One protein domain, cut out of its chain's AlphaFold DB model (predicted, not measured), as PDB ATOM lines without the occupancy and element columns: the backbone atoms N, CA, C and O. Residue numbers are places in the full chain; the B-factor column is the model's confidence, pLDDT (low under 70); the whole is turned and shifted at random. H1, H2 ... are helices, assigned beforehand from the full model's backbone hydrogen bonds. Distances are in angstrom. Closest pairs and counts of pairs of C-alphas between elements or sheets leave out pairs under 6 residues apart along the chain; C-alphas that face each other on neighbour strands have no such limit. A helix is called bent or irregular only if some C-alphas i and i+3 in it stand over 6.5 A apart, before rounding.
ATOM      1  N   ARG A  21     171.190 176.668 154.050       68.81
ATOM      2  CA  ARG A  21     170.464 175.513 154.610       68.81
ATOM      3  C   ARG A  21     171.038 174.186 154.118       68.81
ATOM      4  O   ARG A  21     171.280 173.301 154.941       68.81
ATOM      5  N   ARG A  22     171.298 174.046 152.813       68.00
ATOM      6  CA  ARG A  22     171.882 172.826 152.226       68.00
ATOM      7  C   ARG A  22     173.286 172.568 152.766       68.00
ATOM      8  O   ARG A  22     173.597 171.442 153.146       68.00
ATOM      9  N   ARG A  23     174.107 173.609 152.922       67.69
ATOM     10  CA  ARG A  23     175.461 173.492 153.477       67.69
ATOM     11  C   ARG A  23     175.465 173.048 154.938       67.69
ATOM     12  O   ARG A  23     176.322 172.254 155.312       67.69
ATOM     13  N   ARG A  24     174.485 173.465 155.752       67.81
ATOM     14  CA  ARG A  24     174.324 172.950 157.128       67.81
ATOM     15  C   ARG A  24     173.988 171.455 157.189       67.81
ATOM     16  O   ARG A  24     174.253 170.833 158.209       67.81
ATOM     17  N   ARG A  25     173.445 170.878 156.112       69.06
ATOM     18  CA  ARG A  25     173.168 169.436 155.973       69.06
ATOM     19  C   ARG A  25     174.307 168.651 155.304       69.06
ATOM     20  O   ARG A  25     174.147 167.462 155.067       69.06
ATOM     21  N   GLY A  26     175.440 169.293 155.001       69.00
ATOM     22  CA  GLY A  26     176.555 168.665 154.277       69.00
ATOM     23  C   GLY A  26     176.388 168.649 152.754       69.00
ATOM     24  O   GLY A  26     177.015 167.841 152.078       69.00
ATOM     25  N   GLY A  27     175.533 169.522 152.214       66.31
ATOM     26  CA  GLY A  27     175.278 169.640 150.780       66.31
ATOM     27  C   GLY A  27     176.433 170.248 149.958       66.31
ATOM     28  O   GLY A  27     177.446 170.678 150.519       66.31
ATOM     29  N   PRO A  28     176.266 170.302 148.622       67.25
ATOM     30  CA  PRO A  28     177.284 170.756 147.673       67.25
ATOM     31  C   PRO A  28     177.744 172.203 147.906       67.25
ATOM     32  O   PRO A  28     177.080 173.005 148.572       67.25
ATOM     33  N   THR A  29     178.922 172.551 147.379       72.31
ATOM     34  CA  THR A  29     179.523 173.869 147.625       72.31
ATOM     35  C   THR A  29     178.889 174.960 146.758       72.31
ATOM     36  O   THR A  29     178.313 174.691 145.709       72.31
ATOM     37  N   TRP A  30     179.027 176.228 147.165       70.94
ATOM     38  CA  TRP A  30     178.518 177.365 146.383       70.94
ATOM     39  C   TRP A  30     179.164 177.450 145.001       70.94
ATOM     40  O   TRP A  30     178.534 177.914 144.058       70.94
ATOM     41  N   ARG A  31     180.416 176.986 144.876       71.38
ATOM     42  CA  ARG A  31     181.129 176.942 143.593       71.38
ATOM     43  C   ARG A  31     180.483 175.956 142.630       71.38
ATOM     44  O   ARG A  31     180.495 176.224 141.441       71.38
ATOM     45  N   ASP A  32     179.890 174.887 143.159       74.50
ATOM     46  CA  ASP A  32     179.135 173.917 142.374       74.50
ATOM     47  C   ASP A  32     177.750 174.463 141.983       74.50
ATOM     48  O   ASP A  32     177.335 174.344 140.833       74.50
ATOM     49  N   LEU A  33     177.064 175.124 142.927       70.81
ATOM     50  CA  LEU A  33     175.683 175.606 142.778       70.81
ATOM     51  C   LEU A  33     175.536 176.933 142.011       70.81
ATOM     52  O   LEU A  33     174.544 177.124 141.316       70.81
ATOM     53  N   SER A  34     176.506 177.847 142.102       74.12
ATOM     54  CA  SER A  34     176.480 179.134 141.381       74.12
ATOM     55  C   SER A  34     176.232 178.981 139.877       74.12
ATOM     56  O   SER A  34     175.303 179.615 139.369       74.12
ATOM     57  N   PRO A  35     177.003 178.152 139.144       76.62
ATOM     58  CA  PRO A  35     176.757 177.979 137.720       76.62
ATOM     59  C   PRO A  35     175.416 177.291 137.458       76.62
ATOM     60  O   PRO A  35     174.782 177.633 136.470       76.62
ATOM     61  N   ALA A  36     174.941 176.402 138.340       77.62
ATOM     62  CA  ALA A  36     173.644 175.734 138.188       77.62
ATOM     63  C   ALA A  36     172.482 176.740 138.197       77.62
ATOM     64  O   ALA A  36     171.632 176.725 137.310       77.62
ATOM     65  N   TYR A  37     172.485 177.675 139.149       73.75
ATOM     66  CA  TYR A  37     171.463 178.721 139.235       73.75
ATOM     67  C   TYR A  37     171.550 179.737 138.090       73.75
ATOM     68  O   TYR A  37     170.521 180.175 137.573       73.75
ATOM     69  N   ALA A  38     172.762 180.101 137.662       76.94
ATOM     70  CA  ALA A  38     172.945 180.951 136.487       76.94
ATOM     71  C   ALA A  38     172.398 180.265 135.227       76.94
ATOM     72  O   ALA A  38     171.673 180.883 134.449       76.94
ATOM     73  N   PHE A  39     172.693 178.974 135.077       78.50
ATOM     74  CA  PHE A  39     172.228 178.161 133.965       78.50
ATOM     75  C   PHE A  39     170.705 178.067 133.934       78.50
ATOM     76  O   PHE A  39     170.119 178.334 132.888       78.50
ATOM     77  N   ALA A  40     170.075 177.805 135.086       76.44
ATOM     78  CA  ALA A  40     168.623 177.787 135.225       76.44
ATOM     79  C   ALA A  40     167.995 179.077 134.690       76.44
ATOM     80  O   ALA A  40     167.033 179.043 133.928       76.44
ATOM     81  N   ARG A  41     168.567 180.234 135.027       72.19
ATOM     82  CA  ARG A  41     168.037 181.521 134.573       72.19
ATOM     83  C   ARG A  41     168.177 181.720 133.066       72.19
ATOM     84  O   ARG A  41     167.274 182.275 132.448       72.19
ATOM     85  N   ILE A  42     169.295 181.281 132.489       76.00
ATOM     86  CA  ILE A  42     169.556 181.374 131.047       76.00
ATOM     87  C   ILE A  42     168.564 180.505 130.278       76.00
ATOM     88  O   ILE A  42     167.971 180.983 129.319       76.00
ATOM     89  N   THR A  43     168.335 179.265 130.713       73.62
ATOM     90  CA  THR A  43     167.393 178.377 130.018       73.62
ATOM     91  C   THR A  43     165.937 178.762 130.229       73.62
ATOM     92  O   THR A  43     165.152 178.650 129.293       73.62
ATOM     93  N   HIS A  44     165.582 179.278 131.408       69.38
ATOM     94  CA  HIS A  44     164.255 179.846 131.637       69.38
ATOM     95  C   HIS A  44     164.005 181.054 130.723       69.38
ATOM     96  O   HIS A  44     162.954 181.165 130.105       69.38
ATOM     97  N   ALA A  45     164.987 181.955 130.597       67.94
ATOM     98  CA  ALA A  45     164.893 183.103 129.694       67.94
ATOM     99  C   ALA A  45     164.916 182.710 128.206       67.94
ATOM    100  O   ALA A  45     164.412 183.460 127.374       67.94
ATOM    101  N   ALA A  46     165.497 181.556 127.870       68.81
ATOM    102  CA  ALA A  46     165.527 181.020 126.514       68.81
ATOM    103  C   ALA A  46     164.209 180.345 126.089       68.81
ATOM    104  O   ALA A  46     164.161 179.817 124.982       68.81
ATOM    105  N   ASP A  47     163.175 180.358 126.947       65.69
ATOM    106  CA  ASP A  47     161.879 179.695 126.731       65.69
ATOM    107  C   ASP A  47     162.070 178.259 126.221       65.69
ATOM    108  O   ASP A  47     161.573 177.850 125.172       65.69
ATOM    109  N   TRP A  48     162.910 177.509 126.943       65.38
ATOM    110  CA  TRP A  48     163.251 176.142 126.580       65.38
ATOM    111  C   TRP A  48     161.971 175.309 126.387       65.38
ATOM    112  O   TRP A  48     161.145 175.252 127.307       65.38
ATOM    113  N   PRO A  49     161.769 174.665 125.221       58.34
ATOM    114  CA  PRO A  49     160.492 174.048 124.908       58.34
ATOM    115  C   PRO A  49     160.176 172.934 125.911       58.34
ATOM    116  O   PRO A  49     160.951 171.990 126.089       58.34
ATOM    117  N   ARG A  50     159.006 173.023 126.562       49.12
ATOM    118  CA  ARG A  50     158.428 171.924 127.355       49.12
ATOM    119  C   ARG A  50     158.152 170.748 126.415       49.12
ATOM    120  O   ARG A  50     157.110 170.694 125.772       49.12
ATOM    121  N   GLY A  51     159.119 169.843 126.310       54.59
ATOM    122  CA  GLY A  51     159.148 168.760 125.322       54.59
ATOM    123  C   GLY A  51     160.493 168.607 124.611       54.59
ATOM    124  O   GLY A  51     160.532 168.015 123.539       54.59
ATOM    125  N   ALA A  52     161.564 169.181 125.168       59.84
ATOM    126  CA  ALA A  52     162.910 169.096 124.633       59.84
ATOM    127  C   ALA A  52     163.290 167.671 124.235       59.84
ATOM    128  O   ALA A  52     163.344 166.761 125.059       59.84
ATOM    129  N   ASP A  53     163.522 167.518 122.939       71.81
ATOM    130  CA  ASP A  53     163.998 166.293 122.324       71.81
ATOM    131  C   ASP A  53     165.379 165.908 122.890       71.81
ATOM    132  O   ASP A  53     166.086 166.744 123.466       71.81
ATOM    133  N   ILE A  54     165.799 164.660 122.686       76.44
ATOM    134  CA  ILE A  54     167.097 164.158 123.163       76.44
ATOM    135  C   ILE A  54     168.243 165.028 122.632       76.44
ATOM    136  O   ILE A  54     169.206 165.279 123.353       76.44
ATOM    137  N   ASP A  55     168.136 165.520 121.396       77.44
ATOM    138  CA  ASP A  55     169.134 166.411 120.785       77.44
ATOM    139  C   ASP A  55     169.270 167.743 121.541       77.44
ATOM    140  O   ASP A  55     170.364 168.242 121.807       77.44
ATOM    141  N   CYS A  56     168.136 168.268 121.986       76.88
ATOM    142  CA  CYS A  56     168.044 169.484 122.767       76.88
ATOM    143  C   CYS A  56     168.645 169.281 124.175       76.88
ATOM    144  O   CYS A  56     169.474 170.081 124.611       76.88
ATOM    145  N   GLU A  57     168.317 168.182 124.862       77.81
ATOM    146  CA  GLU A  57     168.968 167.824 126.135       77.81
ATOM    147  C   GLU A  57     170.486 167.613 125.985       77.81
ATOM    148  O   GLU A  57     171.244 168.030 126.859       77.81
ATOM    149  N   GLN A  58     170.945 167.024 124.876       80.31
ATOM    150  CA  GLN A  58     172.372 166.828 124.583       80.31
ATOM    151  C   GLN A  58     173.108 168.155 124.361       80.31
ATOM    152  O   GLN A  58     174.194 168.355 124.907       80.31
ATOM    153  N   ALA A  59     172.518 169.085 123.603       81.75
ATOM    154  CA  ALA A  59     173.081 170.420 123.407       81.75
ATOM    155  C   ALA A  59     173.220 171.164 124.743       81.75
ATOM    156  O   ALA A  59     174.232 171.820 125.004       81.75
ATOM    157  N   LEU A  60     172.233 171.001 125.621       80.19
ATOM    158  CA  LEU A  60     172.246 171.591 126.948       80.19
ATOM    159  C   LEU A  60     173.264 170.946 127.886       80.19
ATOM    160  O   LEU A  60     173.969 171.656 128.602       80.19
ATOM    161  N   ALA A  61     173.395 169.621 127.838       81.81
ATOM    162  CA  ALA A  61     174.427 168.893 128.561       81.81
ATOM    163  C   ALA A  61     175.831 169.339 128.126       81.81
ATOM    164  O   ALA A  61     176.686 169.583 128.975       81.81
ATOM    165  N   ALA A  62     176.055 169.522 126.821       84.06
ATOM    166  CA  ALA A  62     177.316 170.029 126.284       84.06
ATOM    167  C   ALA A  62     177.587 171.486 126.704       84.06
ATOM    168  O   ALA A  62     178.716 171.840 127.055       84.06
ATOM    169  N   GLN A  63     176.553 172.333 126.718       82.62
ATOM    170  CA  GLN A  63     176.665 173.714 127.187       82.62
ATOM    171  C   GLN A  63     176.974 173.773 128.687       82.62
ATOM    172  O   GLN A  63     177.832 174.550 129.112       82.62
ATOM    173  N   TRP A  64     176.321 172.925 129.483       82.88
ATOM    174  CA  TRP A  64     176.620 172.761 130.898       82.88
ATOM    175  C   TRP A  64     178.056 172.283 131.108       82.88
ATOM    176  O   TRP A  64     178.750 172.856 131.937       82.88
ATOM    177  N   ASP A  65     178.540 171.307 130.340       82.62
ATOM    178  CA  ASP A  65     179.914 170.806 130.458       82.62
ATOM    179  C   ASP A  65     180.971 171.878 130.132       82.62
ATOM    180  O   ASP A  65     181.962 172.030 130.846       82.62
ATOM    181  N   SER A  66     180.705 172.729 129.136       81.94
ATOM    182  CA  SER A  66     181.556 173.894 128.857       81.94
ATOM    183  C   SER A  66     181.485 174.974 129.946       81.94
ATOM    184  O   SER A  66     182.481 175.647 130.208       81.94
ATOM    185  N   MET A  67     180.326 175.167 130.586       78.19
ATOM    186  CA  MET A  67     180.109 176.252 131.556       78.19
ATOM    187  C   MET A  67     180.464 175.867 133.000       78.19
ATOM    188  O   MET A  67     180.885 176.721 133.781       78.19
ATOM    189  N   ARG A  68     180.308 174.589 133.368       73.50
ATOM    190  CA  ARG A  68     180.523 174.073 134.729       73.50
ATOM    191  C   ARG A  68     181.959 174.319 135.189       73.50
ATOM    192  O   ARG A  68     182.166 174.601 136.365       73.50
ATOM    193  N   GLY A  69     182.941 174.270 134.282       73.75
ATOM    194  CA  GLY A  69     184.349 174.574 134.555       73.75
ATOM    195  C   GLY A  69     184.941 173.733 135.694       73.75
ATOM    196  O   GLY A  69     185.452 172.644 135.468       73.75
ATOM    197  N   ALA A  70     184.880 174.242 136.929       65.25
ATOM    198  CA  ALA A  70     185.332 173.549 138.144       65.25
ATOM    199  C   ALA A  70     184.206 172.841 138.931       65.25
ATOM    200  O   ALA A  70     184.487 172.184 139.935       65.25
ATOM    201  N   SER A  71     182.945 172.988 138.516       70.88
ATOM    202  CA  SER A  71     181.795 172.347 139.154       70.88
ATOM    203  C   SER A  71     181.821 170.840 138.965       70.88
ATOM    204  O   SER A  71     182.018 170.321 137.864       70.88
ATOM    205  N   ARG A  72     181.540 170.117 140.043       72.00
ATOM    206  CA  ARG A  72     181.488 168.649 140.076       72.00
ATOM    207  C   ARG A  72     180.079 168.094 139.836       72.00
ATOM    208  O   ARG A  72     179.916 166.884 139.834       72.00
ATOM    209  N   LEU A  73     179.090 168.960 139.591       76.00
ATOM    210  CA  LEU A  73     177.704 168.574 139.304       76.00
ATOM    211  C   LEU A  73     177.515 168.111 137.861       76.00
ATOM    212  O   LEU A  73     177.729 168.881 136.928       76.00
ATOM    213  N   ASP A  74     177.057 166.878 137.697       80.31
ATOM    214  CA  ASP A  74     176.699 166.315 136.399       80.31
ATOM    215  C   ASP A  74     175.380 166.862 135.864       80.31
ATOM    216  O   ASP A  74     174.526 167.300 136.632       80.31
ATOM    217  N   TRP A  75     175.211 166.797 134.541       81.44
ATOM    218  CA  TRP A  75     174.001 167.236 133.841       81.44
ATOM    219  C   TRP A  75     172.686 166.770 134.500       81.44
ATOM    220  O   TRP A  75     171.868 167.626 134.815       81.44
ATOM    221  N   PRO A  76     172.470 165.478 134.821       79.75
ATOM    222  CA  PRO A  76     171.232 165.051 135.484       79.75
ATOM    223  C   PRO A  76     171.044 165.664 136.879       79.75
ATOM    224  O   PRO A  76     169.917 165.916 137.292       79.75
ATOM    225  N   HIS A  77     172.137 165.938 137.599       78.38
ATOM    226  CA  HIS A  77     172.098 166.581 138.913       78.38
ATOM    227  C   HIS A  77     171.792 168.076 138.791       78.38
ATOM    228  O   HIS A  77     171.055 168.631 139.600       78.38
ATOM    229  N   VAL A  78     172.360 168.735 137.777       78.12
ATOM    230  CA  VAL A  78     172.069 170.139 137.506       78.12
ATOM    231  C   VAL A  78     170.650 170.315 137.001       78.12
ATOM    232  O   VAL A  78     170.019 171.280 137.398       78.12
ATOM    233  N   ARG A  79     170.138 169.389 136.180       79.06
ATOM    234  CA  ARG A  79     168.773 169.433 135.651       79.06
ATOM    235  C   ARG A  79     167.758 169.436 136.788       79.06
ATOM    236  O   ARG A  79     166.919 170.321 136.824       79.06
ATOM    237  N   ASP A  80     167.918 168.539 137.760       78.44
ATOM    238  CA  ASP A  80     167.072 168.495 138.958       78.44
ATOM    239  C   ASP A  80     167.137 169.809 139.758       78.44
ATOM    240  O   ASP A  80     166.109 170.380 140.103       78.44
ATOM    241  N   ILE A  81     168.339 170.365 139.962       75.19
ATOM    242  CA  ILE A  81     168.526 171.660 140.645       75.19
ATOM    243  C   ILE A  81     167.931 172.824 139.841       75.19
ATOM    244  O   ILE A  81     167.415 173.773 140.425       75.19
ATOM    245  N   VAL A  82     168.036 172.786 138.514       75.94
ATOM    246  CA  VAL A  82     167.521 173.802 137.591       75.94
ATOM    247  C   VAL A  82     165.998 173.770 137.573       75.94
ATOM    248  O   VAL A  82     165.384 174.823 137.692       75.94
ATOM    249  N   GLU A  83     165.392 172.587 137.490       76.38
ATOM    250  CA  GLU A  83     163.943 172.401 137.583       76.38
ATOM    251  C   GLU A  83     163.418 172.811 138.965       76.38
ATOM    252  O   GLU A  83     162.451 173.564 139.042       76.38
ATOM    253  N   ASP A  84     164.090 172.414 140.053       74.94
ATOM    254  CA  ASP A  84     163.787 172.862 141.422       74.94
ATOM    255  C   ASP A  84     163.916 174.386 141.547       74.94
ATOM    256  O   ASP A  84     163.101 175.033 142.196       74.94
ATOM    257  N   ALA A  85     164.896 174.993 140.873       71.38
ATOM    258  CA  ALA A  85     165.075 176.438 140.838       71.38
ATOM    259  C   ALA A  85     164.019 177.157 139.990       71.38
ATOM    260  O   ALA A  85     163.619 178.260 140.351       71.38
ATOM    261  N   TRP A  86     163.560 176.568 138.883       74.31
ATOM    262  CA  TRP A  86     162.450 177.093 138.083       74.31
ATOM    263  C   TRP A  86     161.141 177.005 138.835       74.31
ATOM    264  O   TRP A  86     160.406 177.982 138.869       74.31
ATOM    265  N   LEU A  87     160.879 175.867 139.476       73.19
ATOM    266  CA  LEU A  87     159.756 175.713 140.385       73.19
ATOM    267  C   LEU A  87     159.880 176.726 141.511       73.19
ATOM    268  O   LEU A  87     158.927 177.432 141.774       73.19
ATOM    269  N   ALA A  88     161.050 176.895 142.120       66.94
ATOM    270  CA  ALA A  88     161.236 177.915 143.137       66.94
ATOM    271  C   ALA A  88     160.952 179.318 142.593       66.94
ATOM    272  O   ALA A  88     160.290 180.053 143.302       66.94
ATOM    273  N   LEU A  89     161.394 179.665 141.374       64.25
ATOM    274  CA  LEU A  89     161.144 180.947 140.693       64.25
ATOM    275  C   LEU A  89     159.659 181.189 140.376       64.25
ATOM    276  O   LEU A  89     159.166 182.289 140.606       64.25
ATOM    277  N   ASP A  90     158.967 180.178 139.857       66.12
ATOM    278  CA  ASP A  90     157.536 180.197 139.518       66.12
ATOM    279  C   ASP A  90     156.664 180.228 140.781       66.12
ATOM    280  O   ASP A  90     155.637 180.897 140.856       66.12
ATOM    281  N   HIS A  91     157.136 179.536 141.812       58.97
ATOM    282  CA  HIS A  91     156.447 179.316 143.066       58.97
ATOM    283  C   HIS A  91     156.939 180.253 144.172       58.97
ATOM    284  O   HIS A  91     156.533 180.014 145.308       58.97
ATOM    285  N   ILE A  92     157.770 181.282 143.888       55.22
ATOM    286  CA  ILE A  92     158.061 182.380 144.833       55.22
ATOM    287  C   ILE A  92     156.717 183.073 145.053       55.22
ATOM    288  O   ILE A  92     156.313 183.893 144.226       55.22
ATOM    289  N   PRO A  93     155.987 182.785 146.146       46.81
ATOM    290  CA  PRO A  93     154.816 183.569 146.442       46.81
ATOM    291  C   PRO A  93     155.353 184.915 146.925       46.81
ATOM    292  O   PRO A  93     156.429 185.003 147.527       46.81
ATOM    293  N   GLU A  94     154.563 185.966 146.780       46.12
ATOM    294  CA  GLU A  94     154.865 187.283 147.345       46.12
ATOM    295  C   GLU A  94     155.161 187.234 148.870       46.12
ATOM    296  O   GLU A  94     155.685 188.175 149.450       46.12
ATOM    297  N   ALA A  95     154.924 186.105 149.546       43.28
ATOM    298  CA  ALA A  95     155.362 185.831 150.914       43.28
ATOM    299  C   ALA A  95     156.893 185.878 151.126       43.28
ATOM    300  O   ALA A  95     157.345 186.227 152.218       43.28
TER     301      ALA A  95
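What this domain is: This is residues 21 to 95 of the 102 residues of an uncharacterized protein of Xanthomonas axonopodis pv. eucalyptorum (UniProt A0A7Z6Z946). Two helices of 16 residues, H2 and H4, cross near their middles as an X, and a third, H3, meets H2 to form a V that widens toward the link between them. H3 also meets the first residue of H4 near a right angle, while the short H1 lies off beyond the first end of H2 and residues 90 to 95 stick out at the other end of H4. The printed part has 75 residues with four named helices, in the order H1, H2, H3, H4, and no named strand; the class is all helix. The whole is flat but compact, with a radius of gyration of the C-alphas of 12.9 A and spans of 37 by 34 by 15 A.

How they stand to each other: H2, residues 30 to 45, touches H4, residues 75 to 90, at a steep tilt of 63 degrees, the same way. Their closest C-alphas, those of Ala 40 and Val 82, are 4.8 A apart. H3, residues 54 to 68, forms a helical hairpin with H2, two successive helices that touch and run opposite ways, here at a steep tilt of 42 degrees. They touch with residues 32 to 39 of H2 and 64 to 68 of H3 alone, and the closest C-alphas, of Pro 35 and Arg 68, are 6.2 A apart. H3 and H4 only just touch, with 3 pairs of C-alphas within 8 A, and stand about perpendicular at 87 degrees. They touch with residues 61 to 65 of H3 and residue 75 of H4 alone; the closest C-alphas, of Ala 61 and Trp 75, are 5.6 A apart. The helix packing is mostly crossed, with none of these three pairs at a shallow tilt. H1, residues 21 to 24, is apart from H2, H3 and H4. Every O i to N i+4 pair is within hydrogen-bond range in H3 and H4, and 10 of 12 are in H2; H1 is too short for such a pair.

Where its parts are: H2 measures 22.3 A from C-alpha 30 at (178.518, 177.365, 146.383) to C-alpha 45. It is only just irregular: C-alphas 32 and 35 are 6.6 A apart. H4 measures 21.7 A from C-alpha 75 to C-alpha 90 at (157.536, 180.197, 139.518). H3 measures 20.3 A from C-alpha 54 at (167.097, 164.158, 123.163) to C-alpha 68, and H1 5.3 A from C-alpha 21 to C-alpha 24.

The domain as a whole: The two C-alphas farthest apart, of Asp 55 and Ala 95, are 38.4 A apart. The printed part has no cut; the link from H1 to H2 is tight, and those from H2 to H3 and from H3 to H4 are short. The mean pLDDT of the printed part is 71.6, with residues 21 to 28, 44 to 52, 70 and 88 to 95 under 70.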